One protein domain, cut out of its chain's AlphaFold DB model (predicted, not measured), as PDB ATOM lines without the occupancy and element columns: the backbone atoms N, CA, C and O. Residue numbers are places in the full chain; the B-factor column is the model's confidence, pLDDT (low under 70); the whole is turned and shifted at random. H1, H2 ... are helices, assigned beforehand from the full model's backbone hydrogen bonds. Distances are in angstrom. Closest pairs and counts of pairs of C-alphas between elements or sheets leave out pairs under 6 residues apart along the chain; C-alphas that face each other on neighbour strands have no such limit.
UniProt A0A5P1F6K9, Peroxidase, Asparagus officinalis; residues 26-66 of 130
ATOM      1  N   SER A  26       6.060  45.381  22.570       98.00
ATOM      2  CA  SER A  26       7.000  44.758  21.632       98.00
ATOM      3  C   SER A  26       6.278  43.761  20.731       98.00
ATOM      4  O   SER A  26       5.826  42.711  21.184       98.00
ATOM      5  N   LEU A  27       6.171  44.111  19.448       98.06
ATOM      6  CA  LEU A  27       5.637  43.221  18.415       98.06
ATOM      7  C   LEU A  27       6.589  42.049  18.152       98.06
ATOM      8  O   LEU A  27       6.141  40.928  17.943       98.06
ATOM      9  N   GLU A  28       7.894  42.309  18.188       98.19
ATOM     10  CA  GLU A  28       8.921  41.289  17.994       98.19
ATOM     11  C   GLU A  28       8.816  40.194  19.057       98.19
ATOM     12  O   GLU A  28       8.697  39.026  18.700       98.19
ATOM     13  N   LEU A  29       8.726  40.576  20.341       96.94
ATOM     14  CA  LEU A  29       8.554  39.613  21.433       96.94
ATOM     15  C   LEU A  29       7.224  38.864  21.336       96.94
ATOM     16  O   LEU A  29       7.167  37.676  21.629       96.94
ATOM     17  N   ALA A  30       6.143  39.522  20.907       97.19
ATOM     18  CA  ALA A  30       4.871  38.832  20.703       97.19
ATOM     19  C   ALA A  30       4.985  37.749  19.615       97.19
ATOM     20  O   ALA A  30       4.493  36.638  19.802       97.19
ATOM     21  N   ASN A  31       5.669  38.056  18.510       96.25
ATOM     22  CA  ASN A  31       5.874  37.120  17.407       96.25
ATOM     23  C   ASN A  31       6.855  35.991  17.758       96.25
ATOM     24  O   ASN A  31       6.709  34.888  17.234       96.25
ATOM     25  N   SER A  32       7.845  36.239  18.625       94.81
ATOM     26  CA  SER A  32       8.797  35.212  19.056       94.81
ATOM     27  C   SER A  32       8.266  34.344  20.190       94.81
ATOM     28  O   SER A  32       8.526  33.145  20.190       94.81
ATOM     29  N   ASP A  33       7.523  34.899  21.147       95.44
ATOM     30  CA  ASP A  33       7.258  34.225  22.424       95.44
ATOM     31  C   ASP A  33       5.909  33.506  22.464       95.44
ATOM     32  O   ASP A  33       5.752  32.541  23.214       95.44
ATOM     33  N   ILE A  34       4.929  33.950  21.671       95.50
ATOM     34  CA  ILE A  34       3.594  33.347  21.657       95.50
ATOM     35  C   ILE A  34       3.628  32.064  20.812       95.50
ATOM     36  O   ILE A  34       4.018  32.111  19.642       95.50
ATOM     37  N   PRO A  35       3.215  30.906  21.361       94.50
ATOM     38  CA  PRO A  35       3.139  29.679  20.585       94.50
ATOM     39  C   PRO A  35       2.125  29.780  19.442       94.50
ATOM     40  O   PRO A  35       1.025  30.312  19.614       94.50
ATOM     41  N   THR A  36       2.478  29.227  18.286       92.75
ATOM     42  CA  THR A  36       1.592  29.140  17.118       92.75
ATOM     43  C   THR A  36       0.888  27.775  17.086       92.75
ATOM     44  O   THR A  36       1.411  26.797  17.625       92.75
ATOM     45  N   PRO A  37      -0.320  27.669  16.500       89.19
ATOM     46  CA  PRO A  37      -1.142  26.452  16.568       89.19
ATOM     47  C   PRO A  37      -0.567  25.244  15.804       89.19
ATOM     48  O   PRO A  37      -1.044  24.125  15.984       89.19
ATOM     49  N   ASP A  38       0.425  25.473  14.948       86.88
ATOM     50  CA  ASP A  38       1.139  24.495  14.126       86.88
ATOM     51  C   ASP A  38       2.433  23.971  14.780       86.88
ATOM     52  O   ASP A  38       3.061  23.049  14.261       86.88
ATOM     53  N   GLN A  39       2.834  24.514  15.935       90.69
ATOM     54  CA  GLN A  39       4.034  24.061  16.640       90.69
ATOM     55  C   GLN A  39       3.881  22.649  17.215       90.69
ATOM     56  O   GLN A  39       2.870  22.287  17.818       90.69
ATOM     57  N   GLY A  40       4.949  21.858  17.082       91.50
ATOM     58  CA  GLY A  40       5.072  20.565  17.751       91.50
ATOM     59  C   GLY A  40       5.258  20.691  19.270       91.50
ATOM     60  O   GLY A  40       5.529  21.765  19.810       91.50
ATOM     61  N   LEU A  41       5.180  19.553  19.965       94.25
ATOM     62  CA  LEU A  41       5.226  19.497  21.431       94.25
ATOM     63  C   LEU A  41       6.534  20.041  22.034       94.25
ATOM     64  O   LEU A  41       6.488  20.768  23.020       94.25
ATOM     65  N   LEU A  42       7.699  19.708  21.467       96.69
ATOM     66  CA  LEU A  42       8.993  20.127  22.031       96.69
ATOM     67  C   LEU A  42       9.212  21.655  21.971       96.69
ATOM     68  O   LEU A  42       9.569  22.233  23.002       96.69
ATOM     69  N   PRO A  43       8.954  22.343  20.836       95.31
ATOM     70  CA  PRO A  43       8.940  23.806  20.804       95.31
ATOM     71  C   PRO A  43       7.956  24.430  21.802       95.31
ATOM     72  O   PRO A  43       8.307  25.401  22.469       95.31
ATOM     73  N   LEU A  44       6.755  23.856  21.946       95.88
ATOM     74  CA  LEU A  44       5.747  24.349  22.890       95.88
ATOM     75  C   LEU A  44       6.242  24.259  24.341       95.88
ATOM     76  O   LEU A  44       6.184  25.242  25.073       95.88
ATOM     77  N   ILE A  45       6.794  23.105  24.728       97.31
ATOM     78  CA  ILE A  45       7.400  22.896  26.049       97.31
ATOM     79  C   ILE A  45       8.508  23.928  26.301       97.31
ATOM     80  O   ILE A  45       8.539  24.551  27.359       97.31
ATOM     81  N   THR A  46       9.382  24.146  25.314       97.31
ATOM     82  CA  THR A  46      10.508  25.090  25.420       97.31
ATOM     83  C   THR A  46      10.021  26.514  25.700       97.31
ATOM     84  O   THR A  46      10.497  27.145  26.641       97.31
ATOM     85  N   LYS A  47       9.007  26.994  24.969       96.94
ATOM     86  CA  LYS A  47       8.436  28.336  25.174       96.94
ATOM     87  C   LYS A  47       7.824  28.529  26.561       96.94
ATOM     88  O   LYS A  47       7.955  29.601  27.144       96.94
ATOM     89  N   PHE A  48       7.160  27.510  27.111       97.62
ATOM     90  CA  PHE A  48       6.636  27.578  28.480       97.62
ATOM     91  C   PHE A  48       7.770  27.612  29.512       97.62
ATOM     92  O   PHE A  48       7.740  28.443  30.422       97.62
ATOM     93  N   PHE A  49       8.815  26.801  29.322       97.62
ATOM     94  CA  PHE A  49      10.002  26.832  30.178       97.62
ATOM     95  C   PHE A  49      10.712  28.191  30.166       97.62
ATOM     96  O   PHE A  49      11.108  28.672  31.226       97.62
ATOM     97  N   GLU A  50      10.807  28.862  29.015       97.44
ATOM     98  CA  GLU A  50      11.361  30.222  28.904       97.44
ATOM     99  C   GLU A  50      10.556  31.271  29.695       97.44
ATOM    100  O   GLU A  50      11.077  32.337  30.029       97.44
ATOM    101  N   LYS A  51       9.295  30.973  30.033       97.38
ATOM    102  CA  LYS A  51       8.445  31.787  30.921       97.38
ATOM    103  C   LYS A  51       8.438  31.306  32.371       97.38
ATOM    104  O   LYS A  51       7.663  31.819  33.174       97.38
ATOM    105  N   GLY A  52       9.307  30.357  32.716       98.00
ATOM    106  CA  GLY A  52       9.398  29.785  34.057       98.00
ATOM    107  C   GLY A  52       8.244  28.841  34.401       98.00
ATOM    108  O   GLY A  52       7.981  28.623  35.580       98.00
ATOM    109  N   LEU A  53       7.549  28.304  33.393       98.25
ATOM    110  CA  LEU A  53       6.427  27.382  33.561       98.25
ATOM    111  C   LEU A  53       6.871  25.944  33.281       98.25
ATOM    112  O   LEU A  53       7.564  25.669  32.301       98.25
ATOM    113  N   SER A  54       6.457  25.015  34.139       98.25
ATOM    114  CA  SER A  54       6.724  23.588  33.971       98.25
ATOM    115  C   SER A  54       5.824  22.954  32.904       98.25
ATOM    116  O   SER A  54       4.829  23.529  32.460       98.25
ATOM    117  N   VAL A  55       6.117  21.703  32.534       97.94
ATOM    118  CA  VAL A  55       5.229  20.909  31.663       97.94
ATOM    119  C   VAL A  55       3.836  20.744  32.285       97.94
ATOM    120  O   VAL A  55       2.838  20.782  31.568       97.94
ATOM    121  N   THR A  56       3.747  20.608  33.610       98.31
ATOM    122  CA  THR A  56       2.462  20.527  34.320       98.31
ATOM    123  C   THR A  56       1.663  21.817  34.156       98.31
ATOM    124  O   THR A  56       0.472  21.759  33.853       98.31
ATOM    125  N   ASP A  57       2.320  22.973  34.277       98.12
ATOM    126  CA  ASP A  57       1.680  24.276  34.078       98.12
ATOM    127  C   ASP A  57       1.206  24.442  32.632       98.12
ATOM    128  O   ASP A  57       0.086  24.887  32.395       98.12
ATOM    129  N   MET A  58       2.019  24.014  31.659       97.31
ATOM    130  CA  MET A  58       1.633  23.999  30.247       97.31
ATOM    131  C   MET A  58       0.355  23.183  30.028       97.31
ATOM    132  O   MET A  58      -0.595  23.690  29.433       97.31
ATOM    133  N   VAL A  59       0.303  21.942  30.527       96.69
ATOM    134  CA  VAL A  59      -0.871  21.062  30.381       96.69
ATOM    135  C   VAL A  59      -2.105  21.651  31.076       96.69
ATOM    136  O   VAL A  59      -3.203  21.604  30.519       96.69
ATOM    137  N   ALA A  60      -1.946  22.244  32.260       96.19
ATOM    138  CA  ALA A  60      -3.046  22.901  32.959       96.19
ATOM    139  C   ALA A  60      -3.582  24.111  32.169       96.19
ATOM    140  O   ALA A  60      -4.797  24.272  32.026       96.19
ATOM    141  N   LEU A  61      -2.691  24.931  31.602       95.12
ATOM    142  CA  LEU A  61      -3.046  26.153  30.878       95.12
ATOM    143  C   LEU A  61      -3.656  25.888  29.498       95.12
ATOM    144  O   LEU A  61      -4.589  26.594  29.116       95.12
ATOM    145  N   VAL A  62      -3.231  24.846  28.768       93.69
ATOM    146  CA  VAL A  62      -3.922  24.458  27.518       93.69
ATOM    147  C   VAL A  62      -5.358  23.991  27.772       93.69
ATOM    148  O   VAL A  62      -6.178  24.030  26.858       93.69
ATOM    149  N   GLY A  63      -5.709  23.634  29.014       89.81
ATOM    150  CA  GLY A  63      -7.089  23.390  29.434       89.81
ATOM    151  C   GLY A  63      -8.026  24.587  29.214       89.81
ATOM    152  O   GLY A  63      -9.232  24.394  29.061       89.81
ATOM    153  N   ALA A  64      -7.493  25.811  29.094       90.44
ATOM    154  CA  ALA A  64      -8.268  27.006  28.745       90.44
ATOM    155  C   ALA A  64      -8.995  26.883  27.390       90.44
ATOM    156  O   ALA A  64     -10.032  27.513  27.188       90.44
ATOM    157  N   HIS A  65      -8.521  26.009  26.496       89.31
ATOM    158  CA  HIS A  65      -9.185  25.663  25.235       89.31
ATOM    159  C   HIS A  65     -10.539  24.939  25.398       89.31
ATOM    160  O   HIS A  65     -11.213  24.662  24.406       89.31
ATOM    161  N   THR A  66     -10.976  24.642  26.628       84.25
ATOM    162  CA  THR A  66     -12.315  24.098  26.913       84.25
ATOM    163  C   THR A  66     -13.455  25.078  26.578       84.25
ATOM    164  O   THR A  66     -14.577  24.656  26.296       84.25
TER     165      THR A  66
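AT A GLANCE: This is residues 26 to 66 of the 130 residues of the protein "Peroxidase" of Asparagus officinalis (UniProt A0A5P1F6K9). The longest helix, H3, starts at the side of H2 and runs away from it at a wide angle, packing on H2 with residues 55 to 58 alone, while the short H1 reaches H2 with its last residue, Asp 33. The result is an open group of three helices with H2 in the middle and few contacts between them, in which residues 26 to 31, of which 27 to 31 belong to H1, stick out at one end, and residues 37 to 42, of which 41 and 42 belong to H2, stand free as well. The printed part has 41 residues with three named helices, in the order H1, H2, H3, and no named strand; the class is all helix. It is only just compact, close to loose, with a radius of gyration of the C-alphas of 10.5 A, and the C-alphas span 27 by 21 by 18 A along their three main axes.

IN THESE COORDINATES: H3 covers residues 55 to 66 and measures 18.5 A from first to last C-alpha, from C-alpha 55 at (5.229, 20.909, 31.663) to C-alpha 66 at (-12.315, 24.098, 26.913). H2 covers residues 41 to 50 and measures 14.4 A. H1 covers residues 27 to 33 and measures 10.0 A, beginning with C-alpha 27 at (5.637, 43.221, 18.415).

HOW THE PARTS SIT: H3 touches H2 with residues 55 to 58 alone. Their closest C-alphas are those of Ile 45 and Val 55, 6.3 A apart. The lines of H2 and H3 are only just about perpendicular, at 71 degrees. H1 and H2 are close but not clearly touching, with 1 pair of C-alphas within 8 A, those of Asp 33 and Lys 47 at 6.6 A. H1 and H2 run opposite ways at a steep tilt of 64 degrees. H1 and H3 are apart. In H1 and H2 every O i to N i+4 pair is within hydrogen-bond range; in H3 4 of 8 such pairs are, beside 8 of 9 O i to N i+3 pairs.

THE WHOLE: The two C-alphas farthest apart are those of Ser 26 and Thr 66, the first and last printed residues, at 28.8 A. The printed part runs from residue 26 to residue 66 and has no cut. The link from H2 to H3, residues 51 to 54, is tight, and the link from H1 to H2, residues 34 to 40, is short. The mean pLDDT of the printed part is 95.2, and no printed residue is under 70 in this model.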